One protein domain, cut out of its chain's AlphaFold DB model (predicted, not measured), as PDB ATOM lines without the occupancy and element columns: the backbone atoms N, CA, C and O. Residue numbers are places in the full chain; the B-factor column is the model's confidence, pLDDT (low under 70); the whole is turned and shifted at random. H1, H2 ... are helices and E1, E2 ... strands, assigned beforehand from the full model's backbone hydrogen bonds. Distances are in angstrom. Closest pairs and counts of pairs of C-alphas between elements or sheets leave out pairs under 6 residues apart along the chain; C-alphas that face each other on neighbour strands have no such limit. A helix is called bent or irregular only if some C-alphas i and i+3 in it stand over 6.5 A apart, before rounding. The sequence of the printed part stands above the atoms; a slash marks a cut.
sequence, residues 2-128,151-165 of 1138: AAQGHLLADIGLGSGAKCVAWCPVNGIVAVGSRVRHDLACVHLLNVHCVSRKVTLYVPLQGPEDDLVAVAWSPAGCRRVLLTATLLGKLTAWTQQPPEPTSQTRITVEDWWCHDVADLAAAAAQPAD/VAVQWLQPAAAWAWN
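AT A GLANCE: This is residues 2 to 128 and 151 to 165 of the 1138 residues of an uncharacterized protein of Tetradesmus obliquus (UniProt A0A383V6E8). Two strongly twisted four-stranded sheets are stacked face to face as a sandwich, with their first strands E1 and E5 close together. H2 and H3 pack on the second sheet, H1 grazes the first at the opposite end of the stack, and residues 99 to 105 stick out as the tip of a long loop. The printed part has 142 residues with three named helices and eight named strands, in the order H1, E1 to E8, H2, H3; the class is mixed, and the sheets E1 E2 E3 E4 and E5 E6 E7 E8 are antiparallel throughout. It is compact, with a radius of gyration of the C-alphas of 15.8 A, and flat, spanning 53 by 44 by 23 A.

IN THESE COORDINATES: Find C-alpha 2 at (6.212, 33.397, -45.107), where H1 begins, residues 2 to 10. E1, residues 17 to 23, starts at (8.231, 38.022, -31.628); then come E2, residues 28 to 34, E3, residues 39 to 46, 22.7 A long, and E4, residues 49 to 59, 27.0 A, which bends by 59 degrees at residue 52. The second sheet has E5, residues 67 to 72, E6, residues 80 to 85, E7, residues 90 to 95, and E8, residues 111 to 115. H2, residues 116 to 123, follows at once; H3, residues 151 to 161, is 16.1 A long and ends at (20.890, 64.507, -30.925).

HOW THE PARTS SIT: Each sheet is a meander, each strand the antiparallel neighbour of the one before: look at N 21 and O 30, 2.9 A, for E1 and E2; N 31 and O 43, 2.9 A, for E2 and E3; N 42 and O 56, 2.8 A, for E3 and E4. In the other sheet find N 71 and O 82, 2.9 A, N 83 and O 91, 3.0 A, and N 94 and O 112, 2.9 A. Between the sheets, the strands stand at 21 degrees; the closest C-alphas of E1 and E5, Ala 21 and Ala 71, are 5.7 A apart. H2 and H3 on one face of the second sheet make two layers. H2 touches H3, closest at C-alphas 123 and 153, 6.4 A, at a steep tilt of 68 degrees, only just short of perpendicular, opposite ways. H1 and H2 have every O i to N i+4 pair within hydrogen-bond range, H3 5 of 7; H3 is only just irregular, with C-alphas 155 and 158 6.7 A apart.

THE WHOLE: The two farthest C-alphas, Ala 2 and Asp 128, are 54.0 A apart. Residues 129 to 150 are not printed, with 19.2 A between C-alphas 128 and 151. E7 to E8 is a long link of 15 residues. Mean pLDDT of the printed part is 77.5; residues under 70 include 2 to 15, 98 to 109 and 151 to 165.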
ATOM      1  N   ALA A   2       6.492  34.825 -45.384       25.59
ATOM      2  CA  ALA A   2       6.212  33.397 -45.107       25.59
ATOM      3  C   ALA A   2       7.416  32.560 -44.606       25.59
ATOM      4  O   ALA A   2       7.286  31.815 -43.639       25.59
ATOM      5  N   ALA A   3       8.607  32.738 -45.194       39.62
ATOM      6  CA  ALA A   3       9.826  32.051 -44.744       39.62
ATOM      7  C   ALA A   3      10.303  32.483 -43.339       39.62
ATOM      8  O   ALA A   3      10.934  31.697 -42.641       39.62
ATOM      9  N   GLN A   4       9.973  33.705 -42.897       52.62
ATOM     10  CA  GLN A   4      10.259  34.161 -41.530       52.62
ATOM     11  C   GLN A   4       9.312  33.492 -40.525       52.62
ATOM     12  O   GLN A   4       9.748  33.131 -39.440       52.62
ATOM     13  N   GLY A   5       8.043  33.269 -40.893       53.38
ATOM     14  CA  GLY A   5       7.066  32.596 -40.031       53.38
ATOM     15  C   GLY A   5       7.463  31.161 -39.668       53.38
ATOM     16  O   GLY A   5       7.383  30.790 -38.501       53.38
ATOM     17  N   HIS A   6       7.955  30.383 -40.640       55.72
ATOM     18  CA  HIS A   6       8.477  29.036 -40.379       55.72
ATOM     19  C   HIS A   6       9.738  29.061 -39.506       55.72
ATOM     20  O   HIS A   6       9.766  28.394 -38.479       55.72
ATOM     21  N   LEU A   7      10.726  29.902 -39.843       61.69
ATOM     22  CA  LEU A   7      11.962  30.015 -39.061       61.69
ATOM     23  C   LEU A   7      11.689  30.395 -37.591       61.69
ATOM     24  O   LEU A   7      12.315  29.856 -36.686       61.69
ATOM     25  N   LEU A   8      10.745  31.306 -37.341       60.78
ATOM     26  CA  LEU A   8      10.357  31.705 -35.984       60.78
ATOM     27  C   LEU A   8       9.679  30.553 -35.223       60.78
ATOM     28  O   LEU A   8      10.056  30.272 -34.081       60.78
ATOM     29  N   ALA A   9       8.749  29.843 -35.871       59.53
ATOM     30  CA  ALA A   9       8.072  28.685 -35.291       59.53
ATOM     31  C   ALA A   9       9.051  27.553 -34.926       59.53
ATOM     32  O   ALA A   9       8.992  27.041 -33.806       59.53
ATOM     33  N   ASP A  10       9.992  27.225 -35.817       60.12
ATOM     34  CA  ASP A  10      10.994  26.165 -35.617       60.12
ATOM     35  C   ASP A  10      11.966  26.475 -34.460       60.12
ATOM     36  O   ASP A  10      12.515  25.569 -33.834       60.12
ATOM     37  N   ILE A  11      12.154  27.756 -34.121       65.31
ATOM     38  CA  ILE A  11      13.035  28.223 -33.032       65.31
ATOM     39  C   ILE A  11      12.273  28.324 -31.689       65.31
ATOM     40  O   ILE A  11      12.814  28.770 -30.671       65.31
ATOM     41  N   GLY A  12      11.001  27.903 -31.659       67.12
ATOM     42  CA  GLY A  12      10.117  28.009 -30.492       67.12
ATOM     43  C   GLY A  12       9.664  29.443 -30.194       67.12
ATOM     44  O   GLY A  12       9.022  29.694 -29.172       67.12
ATOM     45  N   LEU A  13       9.971  30.388 -31.086       66.38
ATOM     46  CA  LEU A  13       9.539  31.777 -31.012       66.38
ATOM     47  C   LEU A  13       8.190  31.887 -31.711       66.38
ATOM     48  O   LEU A  13       8.094  32.243 -32.881       66.38
ATOM     49  N   GLY A  14       7.138  31.537 -30.968       63.44
ATOM     50  CA  GLY A  14       5.758  31.696 -31.420       63.44
ATOM     51  C   GLY A  14       5.375  33.165 -31.657       63.44
ATOM     52  O   GLY A  14       6.217  34.046 -31.813       63.44
ATOM     53  N   SER A  15       4.080  33.474 -31.600       66.62
ATOM     54  CA  SER A  15       3.525  34.817 -31.864       66.62
ATOM     55  C   SER A  15       3.953  35.941 -30.889       66.62
ATOM     56  O   SER A  15       3.302  36.979 -30.844       66.62
ATOM     57  N   GLY A  16       4.993  35.734 -30.076       77.88
ATOM     58  CA  GLY A  16       5.586  36.711 -29.157       77.88
ATOM     59  C   GLY A  16       6.810  37.456 -29.708       77.88
ATOM     60  O   GLY A  16       7.380  38.272 -28.984       77.88
ATOM     61  N   ALA A  17       7.232  37.195 -30.951       83.19
ATOM     62  CA  ALA A  17       8.231  38.022 -31.628       83.19
ATOM     63  C   ALA A  17       7.646  39.419 -31.919       83.19
ATOM     64  O   ALA A  17       6.640  39.533 -32.618       83.19
ATOM     65  N   LYS A  18       8.263  40.470 -31.367       89.56
ATOM     66  CA  LYS A  18       7.822  41.871 -31.499       89.56
ATOM     67  C   LYS A  18       8.552  42.624 -32.606       89.56
ATOM     68  O   LYS A  18       7.943  43.420 -33.310       89.56
ATOM     69  N   CYS A  19       9.837  42.348 -32.786       92.50
ATOM     70  CA  CYS A  19      10.704  43.044 -33.732       92.50
ATOM     71  C   CYS A  19      11.801  42.100 -34.248       92.50
ATOM     72  O   CYS A  19      12.198  41.152 -33.566       92.50
ATOM     73  N   VAL A  20      12.273  42.323 -35.477       93.19
ATOM     74  CA  VAL A  20      13.287  41.483 -36.136       93.19
ATOM     75  C   VAL A  20      14.248  42.365 -36.925       93.19
ATOM     76  O   VAL A  20      13.801  43.211 -37.694       93.19
ATOM     77  N   ALA A  21      15.554  42.127 -36.789       93.75
ATOM     78  CA  ALA A  21      16.598  42.841 -37.519       93.75
ATOM     79  C   ALA A  21      17.634  41.873 -38.102       93.75
ATOM     80  O   ALA A  21      18.156  41.005 -37.401       93.75
ATOM     81  N   TRP A  22      17.982  42.033 -39.376       90.50
ATOM     82  CA  TRP A  22      18.964  41.186 -40.056       90.50
ATOM     83  C   TRP A  22      20.301  41.922 -40.197       90.50
ATOM     84  O   TRP A  22      20.349  43.022 -40.738       90.50
ATOM     85  N   CYS A  23      21.387  41.318 -39.710       89.12
ATOM     86  CA  CYS A  23      22.748  41.789 -39.929       89.12
ATOM     87  C   CYS A  23      23.181  41.444 -41.367       89.12
ATOM     88  O   CYS A  23      23.378  40.254 -41.655       89.12
ATOM     89  N   PRO A  24      23.385  42.434 -42.257       74.50
ATOM     90  CA  PRO A  24      23.667  42.175 -43.670       74.50
ATOM     91  C   PRO A  24      25.031  41.508 -43.905       74.50
ATOM     92  O   PRO A  24      25.221  40.857 -44.922       74.50
ATOM     93  N   VAL A  25      25.974  41.644 -42.964       77.88
ATOM     94  CA  VAL A  25      27.367  41.188 -43.135       77.88
ATOM     95  C   VAL A  25      27.546  39.690 -42.864       77.88
ATOM     96  O   VAL A  25      28.409  39.060 -43.463       77.88
ATOM     97  N   ASN A  26      26.768  39.109 -41.941       77.75
ATOM     98  CA  ASN A  26      27.108  37.806 -41.338       77.75
ATOM     99  C   ASN A  26      25.976  36.768 -41.355       77.75
ATOM    100  O   ASN A  26      26.127  35.707 -40.752       77.75
ATOM    101  N   GLY A  27      24.810  37.088 -41.924       83.69
ATOM    102  CA  GLY A  27      23.652  36.192 -41.837       83.69
ATOM    103  C   GLY A  27      23.131  35.991 -40.405       83.69
ATOM    104  O   GLY A  27      22.522  34.965 -40.119       83.69
ATOM    105  N   ILE A  28      23.378  36.935 -39.487       90.25
ATOM    106  CA  ILE A  28      22.833  36.887 -38.121       90.25
ATOM    107  C   ILE A  28      21.490  37.614 -38.107       90.25
ATOM    108  O   ILE A  28      21.408  38.778 -38.499       90.25
ATOM    109  N   VAL A  29      20.442  36.947 -37.635       93.50
ATOM    110  CA  VAL A  29      19.122  37.544 -37.411       93.50
ATOM    111  C   VAL A  29      18.932  37.753 -35.913       93.50
ATOM    112  O   VAL A  29      19.109  36.828 -35.125       93.50
ATOM    113  N   ALA A  30      18.579  38.973 -35.527       95.19
ATOM    114  CA  ALA A  30      18.178  39.341 -34.182       95.19
ATOM    115  C   ALA A  30      16.647  39.337 -34.101       95.19
ATOM    116  O   ALA A  30      15.993  40.022 -34.888       95.19
ATOM    117  N   VAL A  31      16.071  38.573 -33.172       95.62
ATOM    118  CA  VAL A  31      14.618  38.490 -32.946       95.62
ATOM    119  C   VAL A  31      14.304  38.932 -31.525       95.62
ATOM    120  O   VAL A  31      14.660  38.244 -30.569       95.62
ATOM    121  N   GLY A  32      13.625  40.064 -31.393       95.88
ATOM    122  CA  GLY A  32      13.130  40.580 -30.127       95.88
ATOM    123  C   GLY A  32      11.828  39.907 -29.701       95.88
ATOM    124  O   GLY A  32      10.876  39.837 -30.481       95.88
ATOM    125  N   SER A  33      11.763  39.429 -28.460       94.06
ATOM    126  CA  SER A  33      10.550  38.866 -27.857       94.06
ATOM    127  C   SER A  33      10.490  39.131 -26.353       94.06
ATOM    128  O   SER A  33      11.516  39.161 -25.671       94.06
ATOM    129  N   ARG A  34       9.283  39.320 -25.820       89.69
ATOM    130  CA  ARG A  34       9.074  39.571 -24.390       89.69
ATOM    131  C   ARG A  34       9.063  38.258 -23.601       89.69
ATOM    132  O   ARG A  34       8.347  37.333 -23.975       89.69
ATOM    133  N   VAL A  35       9.837  38.179 -22.513       88.69
ATOM    134  CA  VAL A  35       9.947  36.963 -21.675       88.69
ATOM    135  C   VAL A  35       9.146  37.107 -20.387       88.69
ATOM    136  O   VAL A  35       8.459  36.173 -19.973       88.69
ATOM    137  N   ARG A  36       9.249  38.271 -19.740       85.44
ATOM    138  CA  ARG A  36       8.589  38.604 -18.470       85.44
ATOM    139  C   ARG A  36       8.115  40.061 -18.484       85.44
ATOM    140  O   ARG A  36       8.302  40.777 -19.468       85.44
ATOM    141  N   HIS A  37       7.476  40.498 -17.401       84.00
ATOM    142  CA  HIS A  37       7.021  41.884 -17.265       84.00
ATOM    143  C   HIS A  37       8.189  42.883 -17.232       84.00
ATOM    144  O   HIS A  37       8.050  43.979 -17.757       84.00
ATOM    145  N   ASP A  38       9.330  42.466 -16.691       89.25
ATOM    146  CA  ASP A  38      10.562  43.224 -16.428       89.25
ATOM    147  C   ASP A  38      11.709  42.945 -17.423       89.25
ATOM    148  O   ASP A  38      12.720  43.646 -17.430       89.25
ATOM    149  N   LEU A  39      11.573  41.917 -18.271       90.06
ATOM    150  CA  LEU A  39      12.634  41.461 -19.171       90.06
ATOM    151  C   LEU A  39      12.110  41.127 -20.573       90.06
ATOM    152  O   LEU A  39      11.303  40.204 -20.768       90.06
ATOM    153  N   ALA A  40      12.662  41.821 -21.565       93.75
ATOM    154  CA  ALA A  40      12.649  41.393 -22.955       93.75
ATOM    155  C   ALA A  40      13.943  40.636 -23.278       93.75
ATOM    156  O   ALA A  40      14.953  40.744 -22.581       93.75
ATOM    157  N   CYS A  41      13.926  39.858 -24.353       95.50
ATOM    158  CA  CYS A  41      15.123  39.222 -24.876       95.50
ATOM    159  C   CYS A  41      15.253  39.440 -26.380       95.50
ATOM    160  O   CYS A  41      14.258  39.515 -27.103       95.50
ATOM    161  N   VAL A  42      16.494  39.514 -26.850       96.62
ATOM    162  CA  VAL A  42      16.834  39.495 -28.267       96.62
ATOM    163  C   VAL A  42      17.641  38.243 -28.546       96.62
ATOM    164  O   VAL A  42      18.740  38.046 -28.028       96.62
ATOM    165  N   HIS A  43      17.074  37.376 -29.371       95.31
ATOM    166  CA  HIS A  43      17.713  36.148 -29.796       95.31
ATOM    167  C   HIS A  43      18.528  36.391 -31.057       95.31
ATOM    168  O   HIS A  43      17.971  36.716 -32.104       95.31
ATOM    169  N   LEU A  44      19.839  36.205 -30.948       95.19
ATOM    170  CA  LEU A  44      20.770  36.219 -32.063       95.19
ATOM    171  C   LEU A  44      20.885  34.814 -32.640       95.19
ATOM    172  O   LEU A  44      21.257  33.867 -31.942       95.19
ATOM    173  N   LEU A  45      20.543  34.693 -33.916       92.94
ATOM    174  CA  LEU A  45      20.392  33.437 -34.634       92.94
ATOM    175  C   LEU A  45      21.297  33.474 -35.859       92.94
ATOM    176  O   LEU A  45      21.115  34.313 -36.742       92.94
ATOM    177  N   ASN A  46      22.273  32.574 -35.931       88.94
ATOM    178  CA  ASN A  46      23.072  32.420 -37.140       88.94
ATOM    179  C   ASN A  46      22.265  31.615 -38.173       88.94
ATOM    180  O   ASN A  46      21.982  30.438 -37.951       88.94
ATOM    181  N   VAL A  47      21.907  32.219 -39.311       83.94
ATOM    182  CA  VAL A  47      21.111  31.560 -40.370       83.94
ATOM    183  C   VAL A  47      21.825  30.328 -40.947       83.94
ATOM    184  O   VAL A  47      21.168  29.393 -41.397       83.94
ATOM    185  N   HIS A  48      23.157  30.274 -40.875       82.56
ATOM    186  CA  HIS A  48      23.950  29.118 -41.301       82.56
ATOM    187  C   HIS A  48      24.080  28.027 -40.222       82.56
ATOM    188  O   HIS A  48      24.602  26.951 -40.505       82.56
ATOM    189  N   CYS A  49      23.651  28.288 -38.981       82.38
ATOM    190  CA  CYS A  49      23.772  27.355 -37.862       82.38
ATOM    191  C   CYS A  49      22.713  27.656 -36.788       82.38
ATOM    192  O   CYS A  49      23.010  28.250 -35.752       82.38
ATOM    193  N   VAL A  50      21.464  27.244 -37.039       75.75
ATOM    194  CA  VAL A  50      20.291  27.564 -36.194       75.75
ATOM    195  C   VAL A  50      20.426  27.038 -34.753       75.75
ATOM    196  O   VAL A  50      19.857  27.612 -33.828       75.75
ATOM    197  N   SER A  51      21.235  25.995 -34.532       79.69
ATOM    198  CA  SER A  51      21.571  25.487 -33.193       79.69
ATOM    199  C   SER A  51      22.432  26.448 -32.361       79.69
ATOM    200  O   SER A  51      22.454  26.335 -31.137       79.69
ATOM    201  N   ARG A  52      23.117  27.415 -32.987       80.25
ATOM    202  CA  ARG A  52      23.871  28.478 -32.303       80.25
ATOM    203  C   ARG A  52      22.986  29.709 -32.119       80.25
ATOM    204  O   ARG A  52      22.982  30.631 -32.937       80.25
ATOM    205  N   LYS A  53      22.244  29.689 -31.012       89.38
ATOM    206  CA  LYS A  53      21.379  30.767 -30.530       89.38
ATOM    207  C   LYS A  53      22.009  31.432 -29.309       89.38
ATOM    208  O   LYS A  53      22.266  30.759 -28.316       89.38
ATOM    209  N   VAL A  54      22.172  32.751 -29.347       92.44
ATOM    210  CA  VAL A  54      22.521  33.562 -28.166       92.44
ATOM    211  C   VAL A  54      21.333  34.425 -27.778       92.44
ATOM    212  O   VAL A  54      20.509  34.783 -28.617       92.44
ATOM    213  N   THR A  55      21.191  34.694 -26.483       94.94
ATOM    214  CA  THR A  55      20.056  35.430 -25.923       94.94
ATOM    215  C   THR A  55      20.579  36.612 -25.132       94.94
ATOM    216  O   THR A  55      21.154  36.433 -24.064       94.94
ATOM    217  N   LEU A  56      20.369  37.808 -25.669       95.75
ATOM    218  CA  LEU A  56      20.640  39.070 -24.995       95.75
ATOM    219  C   LEU A  56      19.400  39.446 -24.182       95.75
ATOM    220  O   LEU A  56      18.289  39.364 -24.704       95.75
ATOM    221  N   TYR A  57      19.562  39.840 -22.922       95.25
ATOM    222  CA  TYR A  57      18.446  40.241 -22.059       95.25
ATOM    223  C   TYR A  57      18.370  41.762 -21.991       95.25
ATOM    224  O   TYR A  57      19.241  42.398 -21.406       95.25
ATOM    225  N   VAL A  58      17.335  42.346 -22.594       95.50
ATOM    226  CA  VAL A  58      17.125  43.796 -22.588       95.50
ATOM    227  C   VAL A  58      16.354  44.161 -21.313       95.50
ATOM    228  O   VAL A  58      15.221  43.692 -21.152       95.50
ATOM    229  N   PRO A  59      16.943  44.957 -20.398       89.94
ATOM    230  CA  PRO A  59      16.260  45.386 -19.185       89.94
ATOM    231  C   PRO A  59      15.137  46.364 -19.539       89.94
ATOM    232  O   PRO A  59      15.382  47.382 -20.189       89.94
ATOM    233  N   LEU A  60      13.916  46.054 -19.107       93.75
ATOM    234  CA  LEU A  60      12.747  46.915 -19.283       93.75
ATOM    235  C   LEU A  60      12.604  47.849 -18.074       93.75
ATOM    236  O   LEU A  60      12.879  47.451 -16.941       93.75
ATOM    237  N   GLN A  61      12.158  49.085 -18.292       92.38
ATOM    238  CA  GLN A  61      11.992  50.074 -17.214       92.38
ATOM    239  C   GLN A  61      10.722  49.863 -16.364       92.38
ATOM    240  O   GLN A  61      10.577  50.484 -15.312       92.38
ATOM    241  N   GLY A  62       9.798  48.993 -16.782       91.25
ATOM    242  CA  GLY A  62       8.573  48.700 -16.036       91.25
ATOM    243  C   GLY A  62       7.648  47.702 -16.742       91.25
ATOM    244  O   GLY A  62       7.948  47.261 -17.850       91.25
ATOM    245  N   PRO A  63       6.497  47.350 -16.136       90.94
ATOM    246  CA  PRO A  63       5.560  46.366 -16.685       90.94
ATOM    247  C   PRO A  63       4.844  46.831 -17.964       90.94
ATOM    248  O   PRO A  63       4.400  45.986 -18.738       90.94
ATOM    249  N   GLU A  64       4.773  48.137 -18.220       93.69
ATOM    250  CA  GLU A  64       4.249  48.690 -19.478       93.69
ATOM    251  C   GLU A  64       5.329  48.844 -20.557       93.69
ATOM    252  O   GLU A  64       5.010  49.076 -21.718       93.69
ATOM    253  N   ASP A  65       6.607  48.686 -20.202       95.00
ATOM    254  CA  ASP A  65       7.697  48.764 -21.165       95.00
ATOM    255  C   ASP A  65       7.785  47.468 -21.991       95.00
ATOM    256  O   ASP A  65       7.483  46.368 -21.515       95.00
ATOM    257  N   ASP A  66       8.169  47.590 -23.257       94.81
ATOM    258  CA  ASP A  66       8.293  46.473 -24.196       94.81
ATOM    259  C   ASP A  66       9.322  46.812 -25.280       94.81
ATOM    260  O   ASP A  66       9.640  47.975 -25.518       94.81
ATOM    261  N   LEU A  67       9.857  45.802 -25.956       94.81
ATOM    262  CA  LEU A  67      10.892  45.988 -26.967       94.81
ATOM    263  C   LEU A  67      10.268  46.359 -28.324       94.81
ATOM    264  O   LEU A  67       9.743  45.495 -29.032       94.81
ATOM    265  N   VAL A  68      10.360  47.638 -28.699       95.19
ATOM    266  CA  VAL A  68       9.743  48.183 -29.923       95.19
ATOM    267  C   VAL A  68      10.626  48.045 -31.159       95.19
ATOM    268  O   VAL A  68      10.112  47.769 -32.242       95.19
ATOM    269  N   ALA A  69      11.947  48.185 -31.019       93.56
ATOM    270  CA  ALA A  69      12.857  48.121 -32.157       93.56
ATOM    271  C   ALA A  69      14.181  47.426 -31.830       93.56
ATOM    272  O   ALA A  69      14.700  47.474 -30.713       93.56
ATOM    273  N   VAL A  70      14.742  46.811 -32.868       95.00
ATOM    274  CA  VAL A  70      16.097  46.269 -32.901       95.00
ATOM    275  C   VAL A  70      16.718  46.725 -34.220       95.00
ATOM    276  O   VAL A  70      16.055  46.664 -35.254       95.00
ATOM    277  N   ALA A  71      17.967  47.182 -34.199       94.19
ATOM    278  CA  ALA A  71      18.674  47.658 -35.385       94.19
ATOM    279  C   ALA A  71      20.144  47.226 -35.358       94.19
ATOM    280  O   ALA A  71      20.758  47.140 -34.297       94.19
ATOM    281  N   TRP A  72      20.715  46.970 -36.532       94.25
ATOM    282  CA  TRP A  72      22.139  46.675 -36.687       94.25
ATOM    283  C   TRP A  72      22.894  47.913 -37.159       94.25
ATOM    284  O   TRP A  72      22.387  48.673 -37.985       94.25
ATOM    285  N   SER A  73      24.129  48.074 -36.691       90.12
ATOM    286  CA  SER A  73      25.070  49.040 -37.247       90.12
ATOM    287  C   SER A  73      25.314  48.784 -38.745       90.12
ATOM    288  O   SER A  73      25.299  47.622 -39.173       90.12
ATOM    289  N   PRO A  74      25.605  49.828 -39.547       83.75
ATOM    290  CA  PRO A  74      25.986  49.678 -40.950       83.75
ATOM    291  C   PRO A  74      27.150  48.699 -41.154       83.75
ATOM    292  O   PRO A  74      27.977  48.501 -40.265       83.75
ATOM    293  N   ALA A  75      27.257  48.124 -42.355       75.25
ATOM    294  CA  ALA A  75      28.241  47.081 -42.666       75.25
ATOM    295  C   ALA A  75      29.717  47.494 -42.468       75.25
ATOM    296  O   ALA A  75      30.557  46.629 -42.233       75.25
ATOM    297  N   GLY A  76      30.029  48.793 -42.556       71.62
ATOM    298  CA  GLY A  76      31.367  49.343 -42.296       71.62
ATOM    299  C   GLY A  76      31.677  49.601 -40.815       71.62
ATOM    300  O   GLY A  76      32.834  49.816 -40.462       71.62
ATOM    301  N   CYS A  77      30.675  49.573 -39.936       69.44
ATOM    302  CA  CYS A  77      30.861  49.746 -38.499       69.44
ATOM    303  C   CYS A  77      31.193  48.401 -37.835       69.44
ATOM    304  O   CYS A  77      30.737  47.337 -38.266       69.44
ATOM    305  N   ARG A  78      31.940  48.434 -36.719       68.62
ATOM    306  CA  ARG A  78      32.006  47.267 -35.821       68.62
ATOM    307  C   ARG A  78      30.589  46.911 -35.375       68.62
ATOM    308  O   ARG A  78      29.756  47.796 -35.233       68.62
ATOM    309  N   ARG A  79      30.333  45.618 -35.173       80.94
ATOM    310  CA  ARG A  79      28.989  45.059 -34.966       80.94
ATOM    311  C   ARG A  79      28.383  45.564 -33.663       80.94
ATOM    312  O   ARG A  79      28.609  44.976 -32.605       80.94
ATOM    313  N   VAL A  80      27.609  46.635 -33.777       91.00
ATOM    314  CA  VAL A  80      26.733  47.126 -32.720       91.00
ATOM    315  C   VAL A  80      25.308  46.734 -33.079       91.00
ATOM    316  O   VAL A  80      24.861  46.907 -34.215       91.00
ATOM    317  N   LEU A  81      24.593  46.189 -32.109       94.88
ATOM    318  CA  LEU A  81      23.156  45.988 -32.164       94.88
ATOM    319  C   LEU A  81      22.520  46.999 -31.212       94.88
ATOM    320  O   LEU A  81      22.869  47.029 -30.034       94.88
ATOM    321  N   LEU A  82      21.591  47.813 -31.699       96.38
ATOM    322  CA  LEU A  82      20.757  48.657 -30.847       96.38
ATOM    323  C   LEU A  82      19.440  47.960 -30.555       96.38
ATOM    324  O   LEU A  82      18.835  47.345 -31.435       96.38
ATOM    325  N   THR A  83      18.987  48.103 -29.318       96.75
ATOM    326  CA  THR A  83      17.673  47.664 -28.851       96.75
ATOM    327  C   THR A  83      16.992  48.841 -28.166       96.75
ATOM    328  O   THR A  83      17.585  49.425 -27.256       96.75
ATOM    329  N   ALA A  84      15.777  49.180 -28.598       95.62
ATOM    330  CA  ALA A  84      14.998  50.300 -28.075       95.62
ATOM    331  C   ALA A  84      13.705  49.804 -27.415       95.62
ATOM    332  O   ALA A  84      12.985  48.983 -27.997       95.62
ATOM    333  N   THR A  85      13.415  50.303 -26.213       96.56
ATOM    334  CA  THR A  85      12.191  49.987 -25.464       96.56
ATOM    335  C   THR A  85      11.124  51.078 -25.623       96.56
ATOM    336  O   THR A  85      11.425  52.199 -26.038       96.56
ATOM    337  N   LEU A  86       9.862  50.751 -25.338       94.00
ATOM    338  CA  LEU A  86       8.700  51.637 -25.479       94.00
ATOM    339  C   LEU A  86       8.807  52.890 -24.595       94.00
ATOM    340  O   LEU A  86       8.380  53.968 -25.007       94.00
ATOM    341  N   LEU A  87       9.414  52.762 -23.411       93.88
ATOM    342  CA  LEU A  87       9.720  53.888 -22.520       93.88
ATOM    343  C   LEU A  87      11.005  54.647 -22.915       93.88
ATOM    344  O   LEU A  87      11.462  55.518 -22.180       93.88
ATOM    345  N   GLY A  88      11.574  54.357 -24.089       92.00
ATOM    346  CA  GLY A  88      12.686  55.106 -24.674       92.00
ATOM    347  C   GLY A  88      14.076  54.678 -24.206       92.00
ATOM    348  O   GLY A  88      15.047  55.369 -24.515       92.00
ATOM    349  N   LYS A  89      14.225  53.547 -23.496       92.81
ATOM    350  CA  LYS A  89      15.562  53.057 -23.134       92.81
ATOM    351  C   LYS A  89      16.281  52.530 -24.375       92.81
ATOM    352  O   LYS A  89      15.793  51.620 -25.045       92.81
ATOM    353  N   LEU A  90      17.481  53.052 -24.627       95.12
ATOM    354  CA  LEU A  90      18.363  52.613 -25.703       95.12
ATOM    355  C   LEU A  90      19.549  51.846 -25.124       95.12
ATOM    356  O   LEU A  90      20.313  52.368 -24.319       95.12
ATOM    357  N   THR A  91      19.706  50.594 -25.543       94.81
ATOM    358  CA  THR A  91      20.839  49.750 -25.143       94.81
ATOM    359  C   THR A  91      21.644  49.367 -26.377       94.81
ATOM    360  O   THR A  91      21.074  48.914 -27.376       94.81
ATOM    361  N   ALA A  92      22.961  49.552 -26.306       94.88
ATOM    362  CA  ALA A  92      23.906  49.168 -27.343       94.88
ATOM    363  C   ALA A  92      24.640  47.890 -26.940       94.88
ATOM    364  O   ALA A  92      25.295  47.826 -25.902       94.88
ATOM    365  N   TRP A  93      24.558  46.878 -27.794       95.44
ATOM    366  CA  TRP A  93      25.249  45.610 -27.622       95.44
ATOM    367  C   TRP A  93      26.418  45.561 -28.591       95.44
ATOM    368  O   TRP A  93      26.210  45.568 -29.806       95.44
ATOM    369  N   THR A  94      27.641  45.518 -28.074       92.44
ATOM    370  CA  THR A  94      28.845  45.389 -28.903       92.44
ATOM    371  C   THR A  94      29.346  43.954 -28.845       92.44
ATOM    372  O   THR A  94      29.373  43.342 -27.779       92.44
ATOM    373  N   GLN A  95      29.719  43.377 -29.988       86.31
ATOM    374  CA  GLN A  95      30.416  42.091 -29.971       86.31
ATOM    375  C   GLN A  95      31.827  42.298 -29.405       86.31
ATOM    376  O   GLN A  95      32.540  43.193 -29.875       86.31
ATOM    377  N   GLN A  96      32.242  41.463 -28.444       80.00
ATOM    378  CA  GLN A  96      33.615  41.474 -27.934       80.00
ATOM    379  C   GLN A  96      34.588  41.337 -29.120       80.00
ATOM    380  O   GLN A  96      34.363  40.491 -29.995       80.00
ATOM    381  N   PRO A  97      35.640  42.175 -29.225       70.50
ATOM    382  CA  PRO A  97      36.614  42.024 -30.297       70.50
ATOM    383  C   PRO A  97      37.214  40.610 -30.232       70.50
ATOM    384  O   PRO A  97      37.647  40.207 -29.153       70.50
ATOM    385  N   PRO A  98      37.241  39.855 -31.348       62.06
ATOM    386  CA  PRO A  98      37.787  38.504 -31.341       62.06
ATOM    387  C   PRO A  98      39.250  38.558 -30.905       62.06
ATOM    388  O   PRO A  98      40.015  39.381 -31.422       62.06
ATOM    389  N   GLU A  99      39.642  37.694 -29.967       68.06
ATOM    390  CA  GLU A  99      41.037  37.618 -29.547       68.06
ATOM    391  C   GLU A  99      41.921  37.304 -30.766       68.06
ATOM    392  O   GLU A  99      41.625  36.360 -31.510       68.06
ATOM    393  N   PRO A 100      43.009  38.068 -30.992       57.38
ATOM    394  CA  PRO A 100      43.762  38.057 -32.252       57.38
ATOM    395  C   PRO A 100      44.464  36.724 -32.566       57.38
ATOM    396  O   PRO A 100      45.033  36.562 -33.644       57.38
ATOM    397  N   THR A 101      44.430  35.772 -31.635       54.31
ATOM    398  CA  THR A 101      44.996  34.424 -31.725       54.31
ATOM    399  C   THR A 101      44.023  33.377 -32.284       54.31
ATOM    400  O   THR A 101      44.477  32.307 -32.687       54.31
ATOM    401  N   SER A 102      42.712  33.654 -32.355       46.75
ATOM    402  CA  SER A 102      41.697  32.681 -32.798       46.75
ATOM    403  C   SER A 102      41.077  33.054 -34.156       46.75
ATOM    404  O   SER A 102      40.306  33.999 -34.306       46.75
ATOM    405  N   GLN A 103      41.450  32.313 -35.203       42.72
ATOM    406  CA  GLN A 103      41.100  32.660 -36.582       42.72
ATOM    407  C   GLN A 103      39.693  32.202 -37.027       42.72
ATOM    408  O   GLN A 103      39.269  31.064 -36.840       42.72
ATOM    409  N   THR A 104      39.039  33.073 -37.804       45.72
ATOM    410  CA  THR A 104      37.992  32.808 -38.826       45.72
ATOM    411  C   THR A 104      36.581  32.356 -38.435       45.72
ATOM    412  O   THR A 104      35.680  32.576 -39.247       45.72
ATOM    413  N   ARG A 105      36.301  31.814 -37.242       48.69
ATOM    414  CA  ARG A 105      34.902  31.589 -36.811       48.69
ATOM    415  C   ARG A 105      34.469  32.561 -35.731       48.69
ATOM    416  O   ARG A 105      34.726  32.365 -34.553       48.69
ATOM    417  N   ILE A 106      33.707  33.557 -36.170       51.59
ATOM    418  CA  ILE A 106      32.876  34.395 -35.311       51.59
ATOM    419  C   ILE A 106      31.863  33.482 -34.616       51.59
ATOM    420  O   ILE A 106      30.869  33.059 -35.215       51.59
ATOM    421  N   THR A 107      32.127  33.156 -33.356       53.84
ATOM    422  CA  THR A 107      31.110  32.624 -32.455       53.84
ATOM    423  C   THR A 107      30.093  33.726 -32.165       53.84
ATOM    424  O   THR A 107      30.366  34.920 -32.300       53.84
ATOM    425  N   VAL A 108      28.873  33.333 -31.804       57.97
ATOM    426  CA  VAL A 108      27.825  34.295 -31.428       57.97
ATOM    427  C   VAL A 108      28.023  34.752 -29.970       57.97
ATOM    428  O   VAL A 108      27.222  35.523 -29.466       57.97
ATOM    429  N   GLU A 109      29.050  34.249 -29.280       62.78
ATOM    430  CA  GLU A 109      28.991  33.930 -27.848       62.78
ATOM    431  C   GLU A 109      29.323  35.097 -26.903       62.78
ATOM    432  O   GLU A 109      28.778  35.117 -25.804       62.78
ATOM    433  N   ASP A 110      30.056  36.123 -27.352       76.75
ATOM    434  CA  ASP A 110      30.487  37.238 -26.494       76.75
ATOM    435  C   ASP A 110      29.909  38.597 -26.937       76.75
ATOM    436  O   ASP A 110      30.344  39.195 -27.928       76.75
ATOM    437  N   TRP A 111      28.930  39.104 -26.178       87.06
ATOM    438  CA  TRP A 111      28.314  40.426 -26.363       87.06
ATOM    439  C   TRP A 111      28.336  41.225 -25.066       87.06
ATOM    440  O   TRP A 111      27.936  40.728 -24.014       87.06
ATOM    441  N   TRP A 112      28.744  42.485 -25.157       89.50
ATOM    442  CA  TRP A 112      28.784  43.419 -24.040       89.50
ATOM    443  C   TRP A 112      27.639  44.423 -24.147       89.50
ATOM    444  O   TRP A 112      27.400  45.002 -25.207       89.50
ATOM    445  N   CYS A 113      26.930  44.613 -23.038       91.56
ATOM    446  CA  CYS A 113      25.845  45.576 -22.900       91.56
ATOM    447  C   CYS A 113      26.403  46.934 -22.463       91.56
ATOM    448  O   CYS A 113      27.108  47.013 -21.458       91.56
ATOM    449  N   HIS A 114      26.025  47.997 -23.164       89.81
ATOM    450  CA  HIS A 114      26.295  49.379 -22.784       89.81
ATOM    451  C   HIS A 114      24.987  50.170 -22.820       89.81
ATOM    452  O   HIS A 114      24.201  50.030 -23.763       89.81
ATOM    453  N   ASP A 115      24.753  51.021 -21.823       87.50
ATOM    454  CA  ASP A 115      23.710  52.034 -21.948       87.50
ATOM    455  C   ASP A 115      24.170  53.086 -22.970       87.50
ATOM    456  O   ASP A 115      25.336  53.497 -22.982       87.50
ATOM    457  N   VAL A 116      23.277  53.510 -23.867       87.12
ATOM    458  CA  VAL A 116      23.616  54.557 -24.844       87.12
ATOM    459  C   VAL A 116      23.842  55.893 -24.134       87.12
ATOM    460  O   VAL A 116      24.675  56.675 -24.592       87.12
ATOM    461  N   ALA A 117      23.188  56.126 -22.990       84.38
ATOM    462  CA  ALA A 117      23.444  57.298 -22.158       84.38
ATOM    463  C   ALA A 117      24.885  57.311 -21.616       84.38
ATOM    464  O   ALA A 117      25.548  58.343 -21.691       84.38
ATOM    465  N   ASP A 118      25.404  56.166 -21.159       83.94
ATOM    466  CA  ASP A 118      26.780  56.047 -20.657       83.94
ATOM    467  C   ASP A 118      27.810  56.240 -21.780       83.94
ATOM    468  O   ASP A 118      28.813  56.932 -21.601       83.94
ATOM    469  N   LEU A 119      27.549  55.678 -22.971       82.31
ATOM    470  CA  LEU A 119      28.395  55.888 -24.153       82.31
ATOM    471  C   LEU A 119      28.400  57.357 -24.602       82.31
ATOM    472  O   LEU A 119      29.457  57.883 -24.948       82.31
ATOM    473  N   ALA A 120      27.246  58.028 -24.574       78.94
ATOM    474  CA  ALA A 120      27.131  59.446 -24.901       78.94
ATOM    475  C   ALA A 120      27.798  60.340 -23.839       78.94
ATOM    476  O   ALA A 120      28.476  61.302 -24.193       78.94
ATOM    477  N   ALA A 121      27.679  60.003 -22.552       81.50
ATOM    478  CA  ALA A 121      28.349  60.716 -21.466       81.50
ATOM    479  C   ALA A 121      29.878  60.573 -21.544       81.50
ATOM    480  O   ALA A 121      30.593  61.562 -21.388       81.50
ATOM    481  N   ALA A 122      30.384  59.374 -21.854       78.44
ATOM    482  CA  ALA A 122      31.809  59.144 -22.103       78.44
ATOM    483  C   ALA A 122      32.311  59.902 -23.347       78.44
ATOM    484  O   ALA A 122      33.420  60.430 -23.338       78.44
ATOM    485  N   ALA A 123      31.491  60.003 -24.398       74.69
ATOM    486  CA  ALA A 123      31.796  60.778 -25.602       74.69
ATOM    487  C   ALA A 123      31.803  62.297 -25.391       74.69
ATOM    488  O   ALA A 123      32.520  63.011 -26.090       74.69
ATOM    489  N   ALA A 124      30.975  62.790 -24.469       73.62
ATOM    490  CA  ALA A 124      30.842  64.210 -24.161       73.62
ATOM    491  C   ALA A 124      31.969  64.745 -23.259       73.62
ATOM    492  O   ALA A 124      32.049  65.955 -23.043       73.62
ATOM    493  N   GLN A 125      32.843  63.877 -22.733       78.06
ATOM    494  CA  GLN A 125      34.032  64.326 -22.009       78.06
ATOM    495  C   GLN A 125      34.980  65.052 -22.979       78.06
ATOM    496  O   GLN A 125      35.322  64.498 -24.027       78.06
ATOM    497  N   PRO A 126      35.415  66.288 -22.667       73.81
ATOM    498  CA  PRO A 126      36.272  67.051 -23.565       73.81
ATOM    499  C   PRO A 126      37.602  66.322 -23.779       73.81
ATOM    500  O   PRO A 126      38.201  65.811 -22.830       73.81
ATOM    501  N   ALA A 127      38.083  66.309 -25.026       57.81
ATOM    502  CA  ALA A 127      39.297  65.592 -25.422       57.81
ATOM    503  C   ALA A 127      40.523  65.960 -24.562       57.81
ATOM    504  O   ALA A 127      41.359  65.102 -24.278       57.81
ATOM    505  N   ASP A 128      40.581  67.198 -24.067       53.28
ATOM    506  CA  ASP A 128      41.643  67.687 -23.184       53.28
ATOM    507  C   ASP A 128      41.666  66.985 -21.814       53.28
ATOM    508  O   ASP A 128      42.742  66.771 -21.256       53.28
ATOM    509  N   VAL A 151      33.886  54.662 -32.834       52.03
ATOM    510  CA  VAL A 151      32.986  54.406 -33.982       52.03
ATOM    511  C   VAL A 151      31.535  54.195 -33.535       52.03
ATOM    512  O   VAL A 151      30.617  54.673 -34.199       52.03
ATOM    513  N   ALA A 152      31.309  53.517 -32.404       53.22
ATOM    514  CA  ALA A 152      29.975  53.406 -31.818       53.22
ATOM    515  C   ALA A 152      29.436  54.789 -31.421       53.22
ATOM    516  O   ALA A 152      28.299  55.111 -31.743       53.22
ATOM    517  N   VAL A 153      30.273  55.629 -30.808       56.62
ATOM    518  CA  VAL A 153      29.958  57.013 -30.431       56.62
ATOM    519  C   VAL A 153      29.608  57.879 -31.642       56.62
ATOM    520  O   VAL A 153      28.581  58.545 -31.606       56.62
ATOM    521  N   GLN A 154      30.384  57.842 -32.728       59.03
ATOM    522  CA  GLN A 154      30.071  58.611 -33.944       59.03
ATOM    523  C   GLN A 154      28.747  58.180 -34.590       59.03
ATOM    524  O   GLN A 154      28.000  59.015 -35.091       59.03
ATOM    525  N   TRP A 155      28.420  56.885 -34.550       58.69
ATOM    526  CA  TRP A 155      27.131  56.385 -35.034       58.69
ATOM    527  C   TRP A 155      25.964  56.699 -34.077       58.69
ATOM    528  O   TRP A 155      24.830  56.872 -34.520       58.69
ATOM    529  N   LEU A 156      26.238  56.813 -32.775       59.97
ATOM    530  CA  LEU A 156      25.262  57.149 -31.735       59.97
ATOM    531  C   LEU A 156      25.051  58.658 -31.542       59.97
ATOM    532  O   LEU A 156      24.002  59.045 -31.037       59.97
ATOM    533  N   GLN A 157      25.984  59.516 -31.962       58.56
ATOM    534  CA  GLN A 157      25.858  60.976 -31.860       58.56
ATOM    535  C   GLN A 157      24.570  61.513 -32.518       58.56
ATOM    536  O   GLN A 157      23.841  62.242 -31.841       58.56
ATOM    537  N   PRO A 158      24.202  61.121 -33.759       49.06
ATOM    538  CA  PRO A 158      22.908  61.481 -34.341       49.06
ATOM    539  C   PRO A 158      21.723  60.936 -33.535       49.06
ATOM    540  O   PRO A 158      20.756  61.654 -33.322       49.06
ATOM    541  N   ALA A 159      21.812  59.702 -33.027       44.72
ATOM    542  CA  ALA A 159      20.749  59.075 -32.236       44.72
ATOM    543  C   ALA A 159      20.554  59.701 -30.841       44.72
ATOM    544  O   ALA A 159      19.474  59.574 -30.275       44.72
ATOM    545  N   ALA A 160      21.569  60.376 -30.293       41.81
ATOM    546  CA  ALA A 160      21.465  61.168 -29.068       41.81
ATOM    547  C   ALA A 160      20.990  62.609 -29.339       41.81
ATOM    548  O   ALA A 160      20.267  63.182 -28.525       41.81
ATOM    549  N   ALA A 161      21.368  63.194 -30.484       39.47
ATOM    550  CA  ALA A 161      20.890  64.507 -30.925       39.47
ATOM    551  C   ALA A 161      19.413  64.474 -31.359       39.47
ATOM    552  O   ALA A 161      18.662  65.422 -31.125       39.47
ATOM    553  N   TRP A 162      18.968  63.361 -31.945       40.91
ATOM    554  CA  TRP A 162      17.556  63.035 -32.077       40.91
ATOM    555  C   TRP A 162      17.007  62.652 -30.707       40.91
ATOM    556  O   TRP A 162      17.014  61.485 -30.322       40.91
ATOM    557  N   ALA A 163      16.484  63.639 -29.978       34.66
ATOM    558  CA  ALA A 163      15.637  63.384 -28.823       34.66
ATOM    559  C   ALA A 163      14.462  62.498 -29.271       34.66
ATOM    560  O   ALA A 163      13.496  62.985 -29.865       34.66
ATOM    561  N   TRP A 164      14.579  61.188 -29.030       42.69
ATOM    562  CA  TRP A 164      13.633  60.165 -29.474       42.69
ATOM    563  C   TRP A 164      12.385  60.260 -28.591       42.69
ATOM    564  O   TRP A 164      12.191  59.533 -27.619       42.69
ATOM    565  N   ASN A 165      11.592  61.287 -28.877       37.47
ATOM    566  CA  ASN A 165      10.504  61.739 -28.039       37.47
ATOM    567  C   ASN A 165       9.387  60.691 -28.074       37.47
ATOM    568  O   ASN A 165       8.737  60.503 -29.098       37.47
TER     569      ASN A 165